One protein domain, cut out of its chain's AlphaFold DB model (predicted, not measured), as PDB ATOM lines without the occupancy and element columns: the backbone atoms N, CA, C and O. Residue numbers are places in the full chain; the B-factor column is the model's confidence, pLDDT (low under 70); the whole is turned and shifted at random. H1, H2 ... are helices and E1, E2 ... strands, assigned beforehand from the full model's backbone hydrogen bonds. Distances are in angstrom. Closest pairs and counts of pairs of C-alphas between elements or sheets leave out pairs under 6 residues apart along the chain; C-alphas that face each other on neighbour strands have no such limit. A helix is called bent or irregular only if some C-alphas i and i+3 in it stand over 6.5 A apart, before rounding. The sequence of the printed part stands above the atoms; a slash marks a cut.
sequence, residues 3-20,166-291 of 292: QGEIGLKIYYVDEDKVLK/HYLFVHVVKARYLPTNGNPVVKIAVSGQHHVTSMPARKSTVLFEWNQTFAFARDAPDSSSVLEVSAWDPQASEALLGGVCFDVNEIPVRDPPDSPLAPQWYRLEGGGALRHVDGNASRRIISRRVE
ATOM      1  N   GLN A   3      97.823 -40.949  97.201       79.38
ATOM      2  CA  GLN A   3      98.342 -41.314  95.855       79.38
ATOM      3  C   GLN A   3      99.605 -40.541  95.428       79.38
ATOM      4  O   GLN A   3      99.945 -40.486  94.248       79.38
ATOM      5  N   GLY A   4     100.308 -39.943  96.388       87.94
ATOM      6  CA  GLY A   4     101.583 -39.264  96.173       87.94
ATOM      7  C   GLY A   4     101.593 -37.844  96.724       87.94
ATOM      8  O   GLY A   4     100.669 -37.422  97.422       87.94
ATOM      9  N   GLU A   5     102.659 -37.109  96.421       90.19
ATOM     10  CA  GLU A   5     102.872 -35.743  96.902       90.19
ATOM     11  C   GLU A   5     103.435 -34.858  95.790       90.19
ATOM     12  O   GLU A   5     104.311 -35.281  95.032       90.19
ATOM     13  N   ILE A   6     102.946 -33.621  95.701       91.00
ATOM     14  CA  ILE A   6     103.322 -32.637  94.683       91.00
ATOM     15  C   ILE A   6     103.899 -31.378  95.337       91.00
ATOM     16  O   ILE A   6     103.331 -30.833  96.277       91.00
ATOM     17  N   GLY A   7     105.056 -30.941  94.849       91.12
ATOM     18  CA  GLY A   7     105.733 -29.713  95.240       91.12
ATOM     19  C   GLY A   7     105.236 -28.547  94.392       91.12
ATOM     20  O   GLY A   7     105.592 -28.447  93.213       91.12
ATOM     21  N   LEU A   8     104.436 -27.669  94.993       91.00
ATOM     22  CA  LEU A   8     103.871 -26.482  94.346       91.00
ATOM     23  C   LEU A   8     104.391 -25.204  95.018       91.00
ATOM     24  O   LEU A   8     104.749 -25.196  96.198       91.00
ATOM     25  N   LYS A   9     104.395 -24.100  94.270       88.44
ATOM     26  CA  LYS A   9     104.422 -22.740  94.824       88.44
ATOM     27  C   LYS A   9     103.225 -21.988  94.261       88.44
ATOM     28  O   LYS A   9     102.991 -22.052  93.055       88.44
ATOM     29  N   ILE A  10     102.478 -21.312  95.123       86.88
ATOM     30  CA  ILE A  10     101.212 -20.664  94.776       86.88
ATOM     31  C   ILE A  10     101.206 -19.286  95.444       86.88
ATOM     32  O   ILE A  10     101.495 -19.207  96.638       86.88
ATOM     33  N   TYR A  11     100.973 -18.215  94.682       84.25
ATOM     34  CA  TYR A  11     101.000 -16.835  95.191       84.25
ATOM     35  C   TYR A  11     100.263 -15.848  94.272       84.25
ATOM     36  O   TYR A  11     100.164 -16.083  93.066       84.25
ATOM     37  N   TYR A  12      99.821 -14.717  94.831       82.62
ATOM     38  CA  TYR A  12      99.376 -13.551  94.055       82.62
ATOM     39  C   TYR A  12     100.483 -12.519  93.844       82.62
ATOM     40  O   TYR A  12     101.399 -12.392  94.666       82.62
ATOM     41  N   VAL A  13     100.340 -11.753  92.762       75.06
ATOM     42  CA  VAL A  13     101.034 -10.483  92.519       75.06
ATOM     43  C   VAL A  13      99.997  -9.433  92.108       75.06
ATOM     44  O   VAL A  13      99.158  -9.705  91.247       75.06
ATOM     45  N   ASP A  14     100.090  -8.244  92.707       67.69
ATOM     46  CA  ASP A  14      99.290  -7.065  92.354       67.69
ATOM     47  C   ASP A  14     100.091  -6.182  91.381       67.69
ATOM     48  O   ASP A  14     101.225  -5.799  91.689       67.69
ATOM     49  N   GLU A  15      99.523  -5.817  90.227       62.56
ATOM     50  CA  GLU A  15     100.241  -5.027  89.205       62.56
ATOM     51  C   GLU A  15     100.671  -3.634  89.703       62.56
ATOM     52  O   GLU A  15     101.768  -3.182  89.368       62.56
ATOM     53  N   ASP A  16      99.898  -3.022  90.613       56.84
ATOM     54  CA  ASP A  16     100.248  -1.789  91.350       56.84
ATOM     55  C   ASP A  16     101.671  -1.808  91.941       56.84
ATOM     56  O   ASP A  16     102.326  -0.769  92.077       56.84
ATOM     57  N   LYS A  17     102.137  -2.995  92.353       53.47
ATOM     58  CA  LYS A  17     103.440  -3.200  93.000       53.47
ATOM     59  C   LYS A  17     104.529  -3.574  91.993       53.47
ATOM     60  O   LYS A  17     105.696  -3.312  92.268       53.47
ATOM     61  N   VAL A  18     104.168  -4.115  90.826       53.09
ATOM     62  CA  VAL A  18     105.103  -4.400  89.720       53.09
ATOM     63  C   VAL A  18     105.562  -3.098  89.066       53.09
ATOM     64  O   VAL A  18     106.763  -2.875  88.930       53.09
ATOM     65  N   LEU A  19     104.626  -2.187  88.772       52.62
ATOM     66  CA  LEU A  19     104.919  -0.874  88.175       52.62
ATOM     67  C   LEU A  19     105.859  -0.008  89.040       52.62
ATOM     68  O   LEU A  19     106.538   0.876  88.528       52.62
ATOM     69  N   LYS A  20     105.945  -0.288  90.346       49.00
ATOM     70  CA  LYS A  20     106.857   0.371  91.300       49.00
ATOM     71  C   LYS A  20     108.278  -0.205  91.348       49.00
ATOM     72  O   LYS A  20     109.121   0.354  92.045       49.00
ATOM     73  N   HIS A 166      94.542  -8.875  89.191       76.12
ATOM     74  CA  HIS A 166      95.367  -9.661  90.109       76.12
ATOM     75  C   HIS A 166      95.743 -10.989  89.444       76.12
ATOM     76  O   HIS A 166      94.866 -11.731  88.994       76.12
ATOM     77  N   TYR A 167      97.032 -11.333  89.416       83.75
ATOM     78  CA  TYR A 167      97.500 -12.569  88.779       83.75
ATOM     79  C   TYR A 167      97.821 -13.659  89.805       83.75
ATOM     80  O   TYR A 167      98.671 -13.486  90.681       83.75
ATOM     81  N   LEU A 168      97.155 -14.808  89.662       86.56
ATOM     82  CA  LEU A 168      97.455 -16.044  90.382       86.56
ATOM     83  C   LEU A 168      98.593 -16.782  89.674       86.56
ATOM     84  O   LEU A 168      98.414 -17.275  88.559       86.56
ATOM     85  N   PHE A 169      99.732 -16.926  90.345       87.81
ATOM     86  CA  PHE A 169     100.852 -17.730  89.868       87.81
ATOM     87  C   PHE A 169     100.840 -19.113  90.517       87.81
ATOM     88  O   PHE A 169     100.849 -19.244  91.742       87.81
ATOM     89  N   VAL A 170     100.880 -20.153  89.682       90.38
ATOM     90  CA  VAL A 170     100.995 -21.558  90.091       90.38
ATOM     91  C   VAL A 170     102.251 -22.136  89.452       90.38
ATOM     92  O   VAL A 170     102.318 -22.315  88.239       90.38
ATOM     93  N   HIS A 171     103.266 -22.431  90.258       92.00
ATOM     94  CA  HIS A 171     104.515 -23.032  89.801       92.00
ATOM     95  C   HIS A 171     104.593 -24.495  90.246       92.00
ATOM     96  O   HIS A 171     104.724 -24.802  91.435       92.00
ATOM     97  N   VAL A 172     104.503 -25.399  89.269       92.88
ATOM     98  CA  VAL A 172     104.571 -26.850  89.450       92.88
ATOM     99  C   VAL A 172     106.032 -27.277  89.366       92.88
ATOM    100  O   VAL A 172     106.612 -27.313  88.281       92.88
ATOM    101  N   VAL A 173     106.637 -27.606  90.510       91.50
ATOM    102  CA  VAL A 173     108.054 -27.992  90.577       91.50
ATOM    103  C   VAL A 173     108.204 -29.463  90.192       91.50
ATOM    104  O   VAL A 173     108.725 -29.796  89.127       91.50
ATOM    105  N   LYS A 174     107.724 -30.355  91.066       91.69
ATOM    106  CA  LYS A 174     107.977 -31.801  91.014       91.69
ATOM    107  C   LYS A 174     106.934 -32.599  91.795       91.69
ATOM    108  O   LYS A 174     106.236 -32.029  92.623       91.69
ATOM    109  N   ALA A 175     106.866 -33.912  91.601       91.06
ATOM    110  CA  ALA A 175     106.080 -34.836  92.421       91.06
ATOM    111  C   ALA A 175     106.881 -36.092  92.795       91.06
ATOM    112  O   ALA A 175     107.835 -36.474  92.110       91.06
ATOM    113  N   ARG A 176     106.465 -36.739  93.887       89.00
ATOM    114  CA  ARG A 176     107.021 -37.989  94.421       89.00
ATOM    115  C   ARG A 176     105.905 -38.976  94.780       89.00
ATOM    116  O   ARG A 176     104.772 -38.572  95.034       89.00
ATOM    117  N   TYR A 177     106.236 -40.267  94.793       86.69
ATOM    118  CA  TYR A 177     105.327 -41.371  95.148       86.69
ATOM    119  C   TYR A 177     104.034 -41.478  94.306       86.69
ATOM    120  O   TYR A 177     103.025 -41.979  94.796       86.69
ATOM    121  N   LEU A 178     104.049 -41.031  93.042       85.81
ATOM    122  CA  LEU A 178     102.920 -41.218  92.118       85.81
ATOM    123  C   LEU A 178     102.831 -42.679  91.621       85.81
ATOM    124  O   LEU A 178     103.865 -43.250  91.267       85.81
ATOM    125  N   PRO A 179     101.626 -43.269  91.485       81.56
ATOM    126  CA  PRO A 179     101.417 -44.645  91.023       81.56
ATOM    127  C   PRO A 179     101.472 -44.772  89.483       81.56
ATOM    128  O   PRO A 179     100.598 -45.380  88.870       81.56
ATOM    129  N   THR A 180     102.480 -44.179  88.836       79.94
ATOM    130  CA  THR A 180     102.672 -44.227  87.374       79.94
ATOM    131  C   THR A 180     104.083 -44.672  86.998       79.94
ATOM    132  O   THR A 180     105.065 -44.350  87.668       79.94
ATOM    133  N   ASN A 181     104.184 -45.394  85.880       76.12
ATOM    134  CA  ASN A 181     105.449 -45.697  85.218       76.12
ATOM    135  C   ASN A 181     105.736 -44.793  84.004       76.12
ATOM    136  O   ASN A 181     106.877 -44.792  83.539       76.12
ATOM    137  N   GLY A 182     104.741 -44.047  83.511       81.50
ATOM    138  CA  GLY A 182     104.828 -43.179  82.335       81.50
ATOM    139  C   GLY A 182     105.325 -41.765  82.647       81.50
ATOM    140  O   GLY A 182     106.034 -41.542  83.628       81.50
ATOM    141  N   ASN A 183     104.936 -40.807  81.800       87.38
ATOM    142  CA  ASN A 183     105.260 -39.384  81.935       87.38
ATOM    143  C   ASN A 183     103.972 -38.600  82.266       87.38
ATOM    144  O   ASN A 183     103.245 -38.225  81.342       87.38
ATOM    145  N   PRO A 184     103.642 -38.376  83.552       90.19
ATOM    146  CA  PRO A 184     102.399 -37.712  83.939       90.19
ATOM    147  C   PRO A 184     102.336 -36.244  83.496       90.19
ATOM    148  O   PRO A 184     103.349 -35.545  83.434       90.19
ATOM    149  N   VAL A 185     101.124 -35.752  83.249       91.81
ATOM    150  CA  VAL A 185     100.808 -34.329  83.042       91.81
ATOM    151  C   VAL A 185     100.015 -33.800  84.234       91.81
ATOM    152  O   VAL A 185      99.262 -34.540  84.868       91.81
ATOM    153  N   VAL A 186     100.152 -32.514  84.539       92.94
ATOM    154  CA  VAL A 186      99.332 -31.826  85.540       92.94
ATOM    155  C   VAL A 186      98.292 -30.979  84.816       92.94
ATOM    156  O   VAL A 186      98.641 -30.067  84.069       92.94
ATOM    157  N   LYS A 187      97.011 -31.287  85.032       92.56
ATOM    158  CA  LYS A 187      95.875 -30.470  84.591       92.56
ATOM    159  C   LYS A 187      95.503 -29.535  85.747       92.56
ATOM    160  O   LYS A 187      95.172 -30.007  86.841       92.56
ATOM    161  N   ILE A 188      95.595 -28.229  85.509       92.31
ATOM    162  CA  ILE A 188      95.239 -27.164  86.455       92.31
ATOM    163  C   ILE A 188      93.933 -26.528  85.984       92.31
ATOM    164  O   ILE A 188      93.811 -26.177  84.809       92.31
ATOM    165  N   ALA A 189      92.981 -26.358  86.900       90.50
ATOM    166  CA  ALA A 189      91.731 -25.650  86.658       90.50
ATOM    167  C   ALA A 189      91.542 -24.535  87.696       90.50
ATOM    168  O   ALA A 189      91.724 -24.764  88.890       90.50
ATOM    169  N   VAL A 190      91.154 -23.338  87.256       87.44
ATOM    170  CA  VAL A 190      90.824 -22.204  88.135       87.44
ATOM    171  C   VAL A 190      89.372 -21.817  87.895       87.44
ATOM    172  O   VAL A 190      88.990 -21.493  86.769       87.44
ATOM    173  N   SER A 191      88.557 -21.900  88.952       80.19
ATOM    174  CA  SER A 191      87.113 -21.604  88.925       80.19
ATOM    175  C   SER A 191      86.310 -22.427  87.889       80.19
ATOM    176  O   SER A 191      85.205 -22.077  87.490       80.19
ATOM    177  N   GLY A 192      86.881 -23.530  87.386       75.62
ATOM    178  CA  GLY A 192      86.320 -24.339  86.291       75.62
ATOM    179  C   GLY A 192      86.311 -23.665  84.906       75.62
ATOM    180  O   GLY A 192      86.158 -24.358  83.905       75.62
ATOM    181  N   GLN A 193      86.513 -22.346  84.834       76.12
ATOM    182  CA  GLN A 193      86.519 -21.552  83.601       76.12
ATOM    183  C   GLN A 193      87.868 -21.654  82.876       76.12
ATOM    184  O   GLN A 193      87.925 -21.973  81.687       76.12
ATOM    185  N   HIS A 194      88.968 -21.437  83.600       83.62
ATOM    186  CA  HIS A 194      90.315 -21.535  83.045       83.62
ATOM    187  C   HIS A 194      90.864 -22.940  83.265       83.62
ATOM    188  O   HIS A 194      90.898 -23.426  84.394       83.62
ATOM    189  N   HIS A 195      91.333 -23.574  82.194       87.62
ATOM    190  CA  HIS A 195      91.981 -24.879  82.234       87.62
ATOM    191  C   HIS A 195      93.304 -24.820  81.468       87.62
ATOM    192  O   HIS A 195      93.382 -24.250  80.381       87.62
ATOM    193  N   VAL A 196      94.354 -25.419  82.023       91.31
ATOM    194  CA  VAL A 196      95.650 -25.567  81.351       91.31
ATOM    195  C   VAL A 196      96.263 -26.914  81.712       91.31
ATOM    196  O   VAL A 196      96.087 -27.418  82.821       91.31
ATOM    197  N   THR A 197      96.971 -27.523  80.763       91.69
ATOM    198  CA  THR A 197      97.698 -28.778  80.980       91.69
ATOM    199  C   THR A 197      99.192 -28.519  80.853       91.69
ATOM    200  O   THR A 197      99.630 -27.820  79.936       91.69
ATOM    201  N   SER A 198      99.979 -29.054  81.785       91.69
ATOM    202  CA  SER A 198     101.435 -28.987  81.736       91.69
ATOM    203  C   SER A 198     102.006 -29.807  80.585       91.69
ATOM    204  O   SER A 198     101.372 -30.725  80.063       91.69
ATOM    205  N   MET A 199     103.274 -29.559  80.269       90.12
ATOM    206  CA  MET A 199     104.055 -30.528  79.503       90.12
ATOM    207  C   MET A 199     104.159 -31.862  80.276       90.12
ATOM    208  O   MET A 199     104.021 -31.866  81.506       90.12
ATOM    209  N   PRO A 200     104.397 -33.001  79.599       88.56
ATOM    210  CA  PRO A 200     104.682 -34.267  80.271       88.56
ATOM    211  C   PRO A 200     105.913 -34.157  81.176       88.56
ATOM    212  O   PRO A 200     106.910 -33.530  80.810       88.56
ATOM    213  N   ALA A 201     105.844 -34.774  82.354       87.25
ATOM    214  CA  ALA A 201     106.922 -34.746  83.331       87.25
ATOM    215  C   ALA A 201     108.213 -35.352  82.775       87.25
ATOM    216  O   ALA A 201     108.200 -36.389  82.105       87.25
ATOM    217  N   ARG A 202     109.347 -34.772  83.164       86.31
ATOM    218  CA  ARG A 202     110.649 -35.425  83.038       86.31
ATOM    219  C   ARG A 202     110.786 -36.431  84.179       86.31
ATOM    220  O   ARG A 202     110.729 -36.058  85.350       86.31
ATOM    221  N   LYS A 203     110.940 -37.710  83.838       79.25
ATOM    222  CA  LYS A 203     111.120 -38.792  84.810       79.25
ATOM    223  C   LYS A 203     112.579 -38.853  85.268       79.25
ATOM    224  O   LYS A 203     113.451 -39.300  84.526       79.25
ATOM    225  N   SER A 204     112.826 -38.411  86.495       75.62
ATOM    226  CA  SER A 204     114.042 -38.693  87.261       75.62
ATOM    227  C   SER A 204     113.840 -39.976  88.086       75.62
ATOM    228  O   SER A 204     112.711 -40.438  88.254       75.62
ATOM    229  N   THR A 205     114.914 -40.579  88.604       68.00
ATOM    230  CA  THR A 205     114.953 -41.970  89.113       68.00
ATOM    231  C   THR A 205     113.814 -42.354  90.071       68.00
ATOM    232  O   THR A 205     113.342 -43.487  90.026       68.00
ATOM    233  N   VAL A 206     113.358 -41.425  90.921       76.88
ATOM    234  CA  VAL A 206     112.230 -41.613  91.864       76.88
ATOM    235  C   VAL A 206     111.266 -40.405  91.856       76.88
ATOM    236  O   VAL A 206     110.350 -40.321  92.672       76.88
ATOM    237  N   LEU A 207     111.474 -39.432  90.960       84.81
ATOM    238  CA  LEU A 207     110.813 -38.120  90.983       84.81
ATOM    239  C   LEU A 207     110.329 -37.716  89.588       84.81
ATOM    240  O   LEU A 207     111.012 -37.945  88.593       84.81
ATOM    241  N   PHE A 208     109.184 -37.046  89.531       89.38
ATOM    242  CA  PHE A 208     108.647 -36.449  88.308       89.38
ATOM    243  C   PHE A 208     108.842 -34.939  88.367       89.38
ATOM    244  O   PHE A 208     108.432 -34.326  89.348       89.38
ATOM    245  N   GLU A 209     109.462 -34.335  87.356       91.56
ATOM    246  CA  GLU A 209     109.773 -32.900  87.346       91.56
ATOM    247  C   GLU A 209     109.100 -32.177  86.176       91.56
ATOM    248  O   GLU A 209     109.127 -32.649  85.037       91.56
ATOM    249  N   TRP A 210     108.531 -31.004  86.461       91.94
ATOM    250  CA  TRP A 210     107.932 -30.105  85.469       91.94
ATOM    251  C   TRP A 210     108.652 -28.758  85.433       91.94
ATOM    252  O   TRP A 210     108.973 -28.271  84.352       91.94
ATOM    253  N   ASN A 211     108.920 -28.174  86.608       91.38
ATOM    254  CA  ASN A 211     109.478 -26.828  86.785       91.38
ATOM    255  C   ASN A 211     108.749 -25.751  85.948       91.38
ATOM    256  O   ASN A 211     109.369 -24.814  85.447       91.38
ATOM    257  N   GLN A 212     107.427 -25.890  85.789       91.75
ATOM    258  CA  GLN A 212     106.603 -25.073  84.895       91.75
ATOM    259  C   GLN A 212     105.734 -24.091  85.691       91.75
ATOM    260  O   GLN A 212     105.025 -24.485  86.618       91.75
ATOM    261  N   THR A 213     105.775 -22.811  85.316       91.19
ATOM    262  CA  THR A 213     104.919 -21.755  85.880       91.19
ATOM    263  C   THR A 213     103.714 -21.502  84.982       91.19
ATOM    264  O   THR A 213     103.851 -21.439  83.761       91.19
ATOM    265  N   PHE A 214     102.559 -21.295  85.603       90.88
ATOM    266  CA  PHE A 214     101.322 -20.844  84.982       90.88
ATOM    267  C   PHE A 214     100.864 -19.566  85.684       90.88
ATOM    268  O   PHE A 214     101.046 -19.433  86.896       90.88
ATOM    269  N   ALA A 215     100.276 -18.645  84.928       89.38
ATOM    270  CA  ALA A 215      99.662 -17.430  85.444       89.38
ATOM    271  C   ALA A 215      98.206 -17.374  84.971       89.38
ATOM    272  O   ALA A 215      97.925 -17.665  83.807       89.38
ATOM    273  N   PHE A 216      97.297 -17.001  85.867       87.19
ATOM    274  CA  PHE A 216      95.874 -16.837  85.582       87.19
ATOM    275  C   PHE A 216      95.438 -15.453  86.061       87.19
ATOM    276  O   PHE A 216      95.738 -15.087  87.197       87.19
ATOM    277  N   ALA A 217      94.732 -14.697  85.222       82.81
ATOM    278  CA  ALA A 217      94.050 -13.489  85.675       82.81
ATOM    279  C   ALA A 217      92.905 -13.879  86.628       82.81
ATOM    280  O   ALA A 217      92.210 -14.872  86.391       82.81
ATOM    281  N   ARG A 218      92.724 -13.124  87.714       73.25
ATOM    282  CA  ARG A 218      91.607 -13.281  88.649       73.25
ATOM    283  C   ARG A 218      90.466 -12.349  88.250       73.25
ATOM    284  O   ARG A 218      90.637 -11.137  88.264       73.25
ATOM    285  N   ASP A 219      89.305 -12.932  87.976       64.00
ATOM    286  CA  ASP A 219      88.051 -12.214  87.737       64.00
ATOM    287  C   ASP A 219      87.358 -11.918  89.087       64.00
ATOM    288  O   ASP A 219      86.878 -12.835  89.766       64.00
ATOM    289  N   ALA A 220      87.402 -10.645  89.497       61.62
ATOM    290  CA  ALA A 220      87.042 -10.070  90.802       61.62
ATOM    291  C   ALA A 220      87.734 -10.650  92.079       61.62
ATOM    292  O   ALA A 220      87.920 -11.865  92.246       61.62
ATOM    293  N   PRO A 221      88.078  -9.796  93.071       58.69
ATOM    294  CA  PRO A 221      88.640 -10.233  94.354       58.69
ATOM    295  C   PRO A 221      87.615 -10.917  95.274       58.69
ATOM    296  O   PRO A 221      88.011 -11.660  96.163       58.69
ATOM    297  N   ASP A 222      86.316 -10.716  95.048       55.59
ATOM    298  CA  ASP A 222      85.246 -11.248  95.906       55.59
ATOM    299  C   ASP A 222      84.701 -12.615  95.415       55.59
ATOM    300  O   ASP A 222      83.892 -13.262  96.085       55.59
ATOM    301  N   SER A 223      85.171 -13.099  94.257       62.00
ATOM    302  CA  SER A 223      84.824 -14.409  93.694       62.00
ATOM    303  C   SER A 223      85.380 -15.563  94.541       62.00
ATOM    304  O   SER A 223      86.594 -15.684  94.737       62.00
ATOM    305  N   SER A 224      84.497 -16.460  94.998       64.62
ATOM    306  CA  SER A 224      84.842 -17.704  95.715       64.62
ATOM    307  C   SER A 224      85.364 -18.786  94.757       64.62
ATOM    308  O   SER A 224      84.721 -19.810  94.518       64.62
ATOM    309  N   SER A 225      86.524 -18.523  94.165       79.12
ATOM    310  CA  SER A 225      87.165 -19.389  93.178       79.12
ATOM    311  C   SER A 225      87.934 -20.542  93.836       79.12
ATOM    312  O   SER A 225      88.551 -20.389  94.887       79.12
ATOM    313  N   VAL A 226      87.961 -21.706  93.185       85.81
ATOM    314  CA  VAL A 226      88.779 -22.857  93.610       85.81
ATOM    315  C   VAL A 226      89.886 -23.093  92.588       85.81
ATOM    316  O   VAL A 226      89.626 -23.129  91.382       85.81
ATOM    317  N   LEU A 227      91.115 -23.270  93.076       88.38
ATOM    318  CA  LEU A 227      92.261 -23.746  92.305       88.38
ATOM    319  C   LEU A 227      92.364 -25.267  92.471       88.38
ATOM    320  O   LEU A 227      92.647 -25.775  93.556       88.38
ATOM    321  N   GLU A 228      92.159 -25.995  91.381       90.19
ATOM    322  CA  GLU A 228      92.265 -27.449  91.315       90.19
ATOM    323  C   GLU A 228      93.554 -27.839  90.583       90.19
ATOM    324  O   GLU A 228      93.802 -27.397  89.460       90.19
ATOM    325  N   VAL A 229      94.386 -28.677  91.205       91.38
ATOM    326  CA  VAL A 229      95.634 -29.185  90.616       91.38
ATOM    327  C   VAL A 229      95.579 -30.708  90.625       91.38
ATOM    328  O   VAL A 229      95.544 -31.332  91.686       91.38
ATOM    329  N   SER A 230      95.563 -31.324  89.442       90.81
ATOM    330  CA  SER A 230      95.377 -32.771  89.286       90.81
ATOM    331  C   SER A 230      96.450 -33.397  88.398       90.81
ATOM    332  O   SER A 230      96.768 -32.878  87.331       90.81
ATOM    333  N   ALA A 231      97.016 -34.525  88.828       90.81
ATOM    334  CA  ALA A 231      98.002 -35.293  88.073       90.81
ATOM    335  C   ALA A 231      97.312 -36.423  87.293       90.81
ATOM    336  O   ALA A 231      96.542 -37.197  87.863       90.81
ATOM    337  N   TRP A 232      97.614 -36.535  86.002       89.44
ATOM    338  CA  TRP A 232      97.024 -37.486  85.058       89.44
ATOM    339  C   TRP A 232      98.119 -38.246  84.312       89.44
ATOM    340  O   TRP A 232      99.146 -37.669  83.962       89.44
ATOM    341  N   ASP A 233      97.889 -39.523  84.022       88.06
ATOM    342  CA  ASP A 233      98.770 -40.326  83.173       88.06
ATOM    343  C   ASP A 233      98.162 -40.497  81.764       88.06
ATOM    344  O   ASP A 233      97.194 -41.247  81.608       88.06
ATOM    345  N   PRO A 234      98.706 -39.829  80.727       83.75
ATOM    346  CA  PRO A 234      98.198 -39.941  79.361       83.75
ATOM    347  C   PRO A 234      98.559 -41.274  78.686       83.75
ATOM    348  O   PRO A 234      97.980 -41.601  77.655       83.75
ATOM    349  N   GLN A 235      99.504 -42.050  79.230       78.50
ATOM    350  CA  GLN A 235      99.838 -43.390  78.730       78.50
ATOM    351  C   GLN A 235      98.923 -44.451  79.359       78.50
ATOM    352  O   GLN A 235      98.457 -45.357  78.672       78.50
ATOM    353  N   ALA A 236      98.603 -44.320  80.649       74.31
ATOM    354  CA  ALA A 236      97.701 -45.226  81.362       74.31
ATOM    355  C   ALA A 236      96.216 -44.826  81.214       74.31
ATOM    356  O   ALA A 236      95.519 -44.616  82.205       74.31
ATOM    357  N   SER A 237      95.723 -44.741  79.971       71.56
ATOM    358  CA  SER A 237      94.298 -44.517  79.647       71.56
ATOM    359  C   SER A 237      93.684 -43.243  80.268       71.56
ATOM    360  O   SER A 237      92.541 -43.264  80.726       71.56
ATOM    361  N   GLU A 238      94.448 -42.147  80.326       73.31
ATOM    362  CA  GLU A 238      94.078 -40.906  81.033       73.31
ATOM    363  C   GLU A 238      93.625 -41.141  82.488       73.31
ATOM    364  O   GLU A 238      92.681 -40.534  82.995       73.31
ATOM    365  N   ALA A 239      94.315 -42.024  83.213       83.81
ATOM    366  CA  ALA A 239      94.055 -42.212  84.632       83.81
ATOM    367  C   ALA A 239      94.492 -40.980  85.447       83.81
ATOM    368  O   ALA A 239      95.681 -40.672  85.545       83.81
ATOM    369  N   LEU A 240      93.540 -40.325  86.121       86.81
ATOM    370  CA  LEU A 240      93.845 -39.400  87.216       86.81
ATOM    371  C   LEU A 240      94.556 -40.158  88.346       86.81
ATOM    372  O   LEU A 240      93.975 -41.055  88.965       86.81
ATOM    373  N   LEU A 241      95.802 -39.780  88.611       85.44
ATOM    374  CA  LEU A 241      96.652 -40.337  89.660       85.44
ATOM    375  C   LEU A 241      96.206 -39.791  91.024       85.44
ATOM    376  O   LEU A 241      95.923 -40.549  91.952       85.44
ATOM    377  N   GLY A 242      96.015 -38.475  91.107       88.75
ATOM    378  CA  GLY A 242      95.439 -37.803  92.270       88.75
ATOM    379  C   GLY A 242      95.269 -36.303  92.040       88.75
ATOM    380  O   GLY A 242      95.694 -35.777  91.010       88.75
ATOM    381  N   GLY A 243      94.655 -35.614  92.997       89.50
ATOM    382  CA  GLY A 243      94.450 -34.167  92.944       89.50
ATOM    383  C   GLY A 243      94.493 -33.493  94.311       89.50
ATOM    384  O   GLY A 243      94.452 -34.153  95.350       89.50
ATOM    385  N   VAL A 244      94.591 -32.168  94.287       88.62
ATOM    386  CA  VAL A 244      94.499 -31.281  95.449       88.62
ATOM    387  C   VAL A 244      93.716 -30.023  95.059       88.62
ATOM    388  O   VAL A 244      93.839 -29.531  93.935       88.62
ATOM    389  N   CYS A 245      92.897 -29.525  95.987       88.88
ATOM    390  CA  CYS A 245      92.021 -28.371  95.793       88.88
ATOM    391  C   CYS A 245      92.339 -27.304  96.849       88.88
ATOM    392  O   CYS A 245      92.368 -27.620  98.043       88.88
ATOM    393  N   PHE A 246      92.533 -26.064  96.405       85.75
ATOM    394  CA  PHE A 246      92.840 -24.888  97.224       85.75
ATOM    395  C   PHE A 246      91.751 -23.826  97.059       85.75
ATOM    396  O   PHE A 246      91.259 -23.625  95.945       85.75
ATOM    397  N   ASP A 247      91.411 -23.112  98.131       85.50
ATOM    398  CA  ASP A 247      90.648 -21.868  98.007       85.50
ATOM    399  C   ASP A 247      91.566 -20.769  97.451       85.50
ATOM    400  O   ASP A 247      92.709 -20.620  97.889       85.50
ATOM    401  N   VAL A 248      91.069 -19.981  96.498       81.38
ATOM    402  CA  VAL A 248      91.768 -18.793  95.983       81.38
ATOM    403  C   VAL A 248      92.008 -17.760  97.092       81.38
ATOM    404  O   VAL A 248      93.015 -17.060  97.073       81.38
ATOM    405  N   ASN A 249      91.149 -17.709  98.106       77.50
ATOM    406  CA  ASN A 249      91.230 -16.755  99.213       77.50
ATOM    407  C   ASN A 249      92.173 -17.196 100.350       77.50
ATOM    408  O   ASN A 249      92.555 -16.366 101.172       77.50
ATOM    409  N   GLU A 250      92.591 -18.469 100.392       74.88
ATOM    410  CA  GLU A 250      93.613 -18.967 101.334       74.88
ATOM    411  C   GLU A 250      95.055 -18.689 100.858       74.88
ATOM    412  O   GLU A 250      96.007 -18.834 101.628       74.88
ATOM    413  N   ILE A 251      95.244 -18.315  99.589       79.50
ATOM    414  CA  ILE A 251      96.568 -18.104  98.990       79.50
ATOM    415  C   ILE A 251      97.093 -16.712  99.385       79.50
ATOM    416  O   ILE A 251      96.457 -15.706  99.060       79.50
ATOM    417  N   PRO A 252      98.272 -16.604 100.027       71.25
ATOM    418  CA  PRO A 252      98.806 -15.314 100.449       71.25
ATOM    419  C   PRO A 252      99.213 -14.439  99.256       71.25
ATOM    420  O   PRO A 252      99.884 -14.884  98.314       71.25
ATOM    421  N   VAL A 253      98.859 -13.156  99.336       69.81
ATOM    422  CA  VAL A 253      99.405 -12.104  98.471       69.81
ATOM    423  C   VAL A 253     100.849 -11.832  98.884       69.81
ATOM    424  O   VAL A 253     101.146 -11.754 100.076       69.81
ATOM    425  N   ARG A 254     101.770 -11.720  97.917       69.25
ATOM    426  CA  ARG A 254     103.178 -11.426  98.217       69.25
ATOM    427  C   ARG A 254     103.443  -9.930  98.237       69.25
ATOM    428  O   ARG A 254     103.282  -9.261  97.220       69.25
ATOM    429  N   ASP A 255     104.000  -9.460  99.346       56.94
ATOM    430  CA  ASP A 255     104.791  -8.236  99.359       56.94
ATOM    431  C   ASP A 255     106.265  -8.557  99.042       56.94
ATOM    432  O   ASP A 255     106.889  -9.397  99.702       56.94
ATOM    433  N   PRO A 256     106.871  -7.898  98.037       59.91
ATOM    434  CA  PRO A 256     108.323  -7.804  97.940       59.91
ATOM    435  C   PRO A 256     108.850  -7.108  99.211       59.91
ATOM    436  O   PRO A 256     108.313  -6.063  99.577       59.91
ATOM    437  N   PRO A 257     109.879  -7.643  99.897       59.31
ATOM    438  CA  PRO A 257     110.948  -8.468  99.336       59.31
ATOM    439  C   PRO A 257     110.956  -9.934  99.822       59.31
ATOM    440  O   PRO A 257     112.027 -10.539  99.852       59.31
ATOM    441  N   ASP A 258     109.824 -10.500 100.261       55.25
ATOM    442  CA  ASP A 258     109.861 -11.731 101.069       55.25
ATOM    443  C   ASP A 258     110.462 -12.956 100.340       55.25
ATOM    444  O   ASP A 258     110.328 -13.136  99.120       55.25
ATOM    445  N   SER A 259     111.129 -13.786 101.143       57.12
ATOM    446  CA  SER A 259     111.983 -14.935 100.853       57.12
ATOM    447  C   SER A 259     111.460 -15.848  99.732       57.12
ATOM    448  O   SER A 259     110.246 -16.033  99.590       57.12
ATOM    449  N   PRO A 260     112.344 -16.471  98.920       57.91
ATOM    450  CA  PRO A 260     111.934 -17.392  97.863       57.91
ATOM    451  C   PRO A 260     111.203 -18.613  98.440       57.91
ATOM    452  O   PRO A 260     111.833 -19.604  98.810       57.91
ATOM    453  N   LEU A 261     109.865 -18.544  98.458       63.12
ATOM    454  CA  LEU A 261     108.966 -19.561  99.009       63.12
ATOM    455  C   LEU A 261     109.444 -20.967  98.623       63.12
ATOM    456  O   LEU A 261     109.559 -21.287  97.432       63.12
ATOM    457  N   ALA A 262     109.755 -21.797  99.619       72.50
ATOM    458  CA  ALA A 262     110.144 -23.180  99.382       72.50
ATOM    459  C   ALA A 262     109.012 -23.922  98.638       72.50
ATOM    460  O   ALA A 262     107.842 -23.606  98.861       72.50
ATOM    461  N   PRO A 263     109.316 -24.891  97.748       80.94
ATOM    462  CA  PRO A 263     108.293 -25.771  97.189       80.94
ATOM    463  C   PRO A 263     107.536 -26.458  98.330       80.94
ATOM    464  O   PRO A 263     108.122 -27.262  99.051       80.94
ATOM    465  N   GLN A 264     106.259 -26.129  98.514       86.12
ATOM    466  CA  GLN A 264     105.441 -26.747  99.552       86.12
ATOM    467  C   GLN A 264     104.936 -28.092  99.032       86.12
ATOM    468  O   GLN A 264     104.421 -28.176  97.916       86.12
ATOM    469  N   TRP A 265     105.116 -29.147  99.826       89.06
ATOM    470  CA  TRP A 265     104.616 -30.475  99.497       89.06
ATOM    471  C   TRP A 265     103.146 -30.593  99.906       89.06
ATOM    472  O   TRP A 265     102.790 -30.420 101.072       89.06
ATOM    473  N   TYR A 266     102.298 -30.925  98.938       87.94
ATOM    474  CA  TYR A 266     100.874 -31.175  99.126       87.94
ATOM    475  C   TYR A 266     100.552 -32.623  98.786       87.94
ATOM    476  O   TYR A 266     101.081 -33.183  97.823       87.94
ATOM    477  N   ARG A 267      99.675 -33.240  99.575       88.56
ATOM    478  CA  ARG A 267      99.306 -34.650  99.409       88.56
ATOM    479  C   ARG A 267      98.218 -34.771  98.349       88.56
ATOM    480  O   ARG A 267      97.180 -34.128  98.463       88.56
ATOM    481  N   LEU A 268      98.445 -35.604  97.339       88.31
ATOM    482  CA  LEU A 268      97.470 -35.857  96.283       88.31
ATOM    483  C   LEU A 268      96.455 -36.897  96.763       88.31
ATOM    484  O   LEU A 268      96.790 -38.069  96.975       88.31
ATOM    485  N   GLU A 269      95.204 -36.467  96.925       83.88
ATOM    486  CA  GLU A 269      94.093 -37.362  97.231       83.88
ATOM    487  C   GLU A 269      93.672 -38.140  95.982       83.88
ATOM    488  O   GLU A 269      93.709 -37.656  94.850       83.88
ATOM    489  N   GLY A 270      93.359 -39.413  96.196       66.56
ATOM    490  CA  GLY A 270      93.503 -40.403  95.144       66.56
ATOM    491  C   GLY A 270      92.360 -40.550  94.149       66.56
ATOM    492  O   GLY A 270      91.199 -40.683  94.540       66.56
ATOM    493  N   GLY A 271      92.751 -40.739  92.885       56.56
ATOM    494  CA  GLY A 271      92.073 -41.592  91.906       56.56
ATOM    495  C   GLY A 271      90.553 -41.468  91.834       56.56
ATOM    496  O   GLY A 271      90.041 -40.693  91.036       56.56
ATOM    497  N   GLY A 272      89.836 -42.298  92.595       50.06
ATOM    498  CA  GLY A 272      88.375 -42.419  92.540       50.06
ATOM    499  C   GLY A 272      87.587 -41.221  93.083       50.06
ATOM    500  O   GLY A 272      86.447 -41.036  92.667       50.06
ATOM    501  N   ALA A 273      88.169 -40.382  93.949       47.34
ATOM    502  CA  ALA A 273      87.431 -39.290  94.595       47.34
ATOM    503  C   ALA A 273      86.952 -38.201  93.612       47.34
ATOM    504  O   ALA A 273      85.869 -37.656  93.795       47.34
ATOM    505  N   LEU A 274      87.716 -37.923  92.545       49.34
ATOM    506  CA  LEU A 274      87.368 -36.908  91.536       49.34
ATOM    507  C   LEU A 274      86.627 -37.486  90.312       49.34
ATOM    508  O   LEU A 274      86.300 -36.750  89.388       49.34
ATOM    509  N   ARG A 275      86.363 -38.800  90.275       46.19
ATOM    510  CA  ARG A 275      85.671 -39.462  89.145       46.19
ATOM    511  C   ARG A 275      84.161 -39.555  89.344       46.19
ATOM    512  O   ARG A 275      83.444 -39.866  88.404       46.19
ATOM    513  N   HIS A 276      83.689 -39.286  90.560       38.56
ATOM    514  CA  HIS A 276      82.284 -39.359  90.941       38.56
ATOM    515  C   HIS A 276      81.681 -37.945  91.002       38.56
ATOM    516  O   HIS A 276      81.346 -37.440  92.070       38.56
ATOM    517  N   VAL A 277      81.605 -37.286  89.840       44.44
ATOM    518  CA  VAL A 277      81.046 -35.926  89.689       44.44
ATOM    519  C   VAL A 277      79.835 -35.939  88.751       44.44
ATOM    520  O   VAL A 277      79.680 -35.097  87.873       44.44
ATOM    521  N   ASP A 278      78.931 -36.888  88.993       38.19
ATOM    522  CA  ASP A 278      77.510 -36.593  88.828       38.19
ATOM    523  C   ASP A 278      77.095 -35.602  89.928       38.19
ATOM    524  O   ASP A 278      77.401 -35.805  91.102       38.19
ATOM    525  N   GLY A 279      76.410 -34.526  89.536       43.84
ATOM    526  CA  GLY A 279      75.593 -33.654  90.392       43.84
ATOM    527  C   GLY A 279      76.118 -33.269  91.787       43.84
ATOM    528  O   GLY A 279      75.815 -33.926  92.777       43.84
ATOM    529  N   ASN A 280      76.711 -32.073  91.900       36.97
ATOM    530  CA  ASN A 280      76.750 -31.289  93.150       36.97
ATOM    531  C   ASN A 280      77.527 -31.901  94.347       36.97
ATOM    532  O   ASN A 280      77.337 -31.491  95.493       36.97
ATOM    533  N   ALA A 281      78.433 -32.853  94.111       39.00
ATOM    534  CA  ALA A 281      79.349 -33.336  95.144       39.00
ATOM    535  C   ALA A 281      80.315 -32.217  95.589       39.00
ATOM    536  O   ALA A 281      81.101 -31.707  94.788       39.00
ATOM    537  N   SER A 282      80.274 -31.835  96.871       46.50
ATOM    538  CA  SER A 282      81.102 -30.751  97.415       46.50
ATOM    539  C   SER A 282      82.596 -31.073  97.300       46.50
ATOM    540  O   SER A 282      83.129 -31.876  98.072       46.50
ATOM    541  N   ARG A 283      83.280 -30.409  96.360       57.69
ATOM    542  CA  ARG A 283      84.741 -30.424  96.218       57.69
ATOM    543  C   ARG A 283      85.363 -29.847  97.487       57.69
ATOM    544  O   ARG A 283      85.398 -28.635  97.674       57.69
ATOM    545  N   ARG A 284      85.796 -30.717  98.401       59.72
ATOM    546  CA  ARG A 284      86.430 -30.288  99.653       59.72
ATOM    547  C   ARG A 284      87.771 -29.635  99.330       59.72
ATOM    548  O   ARG A 284      88.559 -30.196  98.574       59.72
ATOM    549  N   ILE A 285      88.031 -28.481  99.935       65.56
ATOM    550  CA  ILE A 285      89.367 -27.885  99.986       65.56
ATOM    551  C   ILE A 285      90.232 -28.812 100.849       65.56
ATOM    552  O   ILE A 285      89.847 -29.177 101.963       65.56
ATOM    553  N   ILE A 286      91.366 -29.265 100.311       63.50
ATOM    554  CA  ILE A 286      92.263 -30.233 100.969       63.50
ATOM    555  C   ILE A 286      93.681 -29.650 100.968       63.50
ATOM    556  O   ILE A 286      94.654 -30.292 100.579       63.50
ATOM    557  N   SER A 287      93.801 -28.409 101.445       59.91
ATOM    558  CA  SER A 287      95.077 -27.713 101.661       59.91
ATOM    559  C   SER A 287      95.841 -28.291 102.870       59.91
ATOM    560  O   SER A 287      96.174 -27.611 103.839       59.91
ATOM    561  N   ARG A 288      96.113 -29.604 102.853       58.47
ATOM    562  CA  ARG A 288      96.982 -30.272 103.833       58.47
ATOM    563  C   ARG A 288      98.427 -30.217 103.352       58.47
ATOM    564  O   ARG A 288      98.924 -31.155 102.725       58.47
ATOM    565  N   ARG A 289      99.078 -29.098 103.668       60.84
ATOM    566  CA  ARG A 289     100.535 -28.938 103.619       60.84
ATOM    567  C   ARG A 289     101.206 -30.049 104.433       60.84
ATOM    568  O   ARG A 289     100.773 -30.355 105.543       60.84
ATOM    569  N   VAL A 290     102.256 -30.639 103.877       57.72
ATOM    570  CA  VAL A 290     103.199 -31.486 104.613       57.72
ATOM    571  C   VAL A 290     104.324 -30.580 105.099       57.72
ATOM    572  O   VAL A 290     105.037 -29.990 104.286       57.72
ATOM    573  N   GLU A 291     104.448 -30.438 106.414       50.31
ATOM    574  CA  GLU A 291     105.703 -30.007 107.035       50.31
ATOM    575  C   GLU A 291     106.612 -31.234 107.212       50.31
ATOM    576  O   GLU A 291     106.114 -32.363 107.262       50.31
TER     577      GLU A 291
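Overview. This is residues 3 to 20 and 166 to 291 of the 292 residues of the protein "C2 domain-containing protein" of Glycine soja (UniProt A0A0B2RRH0). One sheet of nine strands is curled like part of a barrel and folded back on itself, so that E4, E3 and E7 face E9, E1, E2, E6 and E5, with E8 as the hinge. The small helix H1 follows the far end of E1, the short H2 sits by E8, and residues 276 to 282 stick out as a loop. The 144 printed residues include two named helices and nine named strands, in the order E1 H1 E2 E3 E4 E5 E6 E7 E8 E9 H2. The sheet's order is E4 E3 E7 E8 E9 E1 E2 E6 E5, all antiparallel, and the class is mostly strand. The whole is compact, with a radius of gyration of the C-alphas of 15.4 A and spans of 47 by 40 by 27 A.

Arrangement. E1, residues 3 to 14, is antiparallel to E2, residues 166 to 176, at 158 degrees, with N 9 and O 171 2.9 A apart, within hydrogen-bond range. H1, residues 15 to 18, is not on the strongly twisted sheet. E2 is antiparallel to E6, residues 207 to 218, with N 214 and O 170 at 2.8 A; E6 bends by 50 degrees at residue 211. E3, residues 185 to 190, and edge strand E4, residues 194 to 197, form a hairpin, with N 188 and O 196 at 2.9 A. Edge strand E5, residues 202 to 204, forms a hairpin with E6, with N 202 and O 209 at 2.8 A. E4 and E5 are apart. E7, residues 226 to 233, is antiparallel to E3, with N 187 and O 230 at 2.8 A. E7, E8, residues 239 to 247, and E9, residues 264 to 270, form a meander, each strand the antiparallel neighbour of the one before; N 229 and O 244 are 2.9 A apart, as are N 243 and O 269. E9 is antiparallel to E1, with N 6 and O 266 at 2.9 A. H2, residues 271 to 274, is on the sheet at a height of 7.5 A and only just over E8, with 3 C-alphas there. Both helices are too short for an O i to N i+4 pair; the one O i to N i+3 pair is within range in H1 and not in H2. H2 is only just irregular: C-alphas 271 and 274 are 6.6 A apart.

Along the chain. E1 is 34.4 A long, from C-alpha 3 at (98.342, -41.314, 95.855); E6 is 31.5 A, E2 30.9 A, E8 24.6 A and E7 22.7 A. H2 ends at C-alpha 274, (87.368, -36.908, 91.536).

Size, cuts and confidence. The C-alphas farthest apart, of Lys 20 and Ser 237, are 48.0 A apart. Residues 21 to 165 are not printed; C-alphas 20 and 166 are 15.3 A apart across the cut. The link from E8 to E9 is long, 16 residues. Mean pLDDT of the printed part is 76.3; 45 residues are under 70, among them 253 to 261 and 270 to 291.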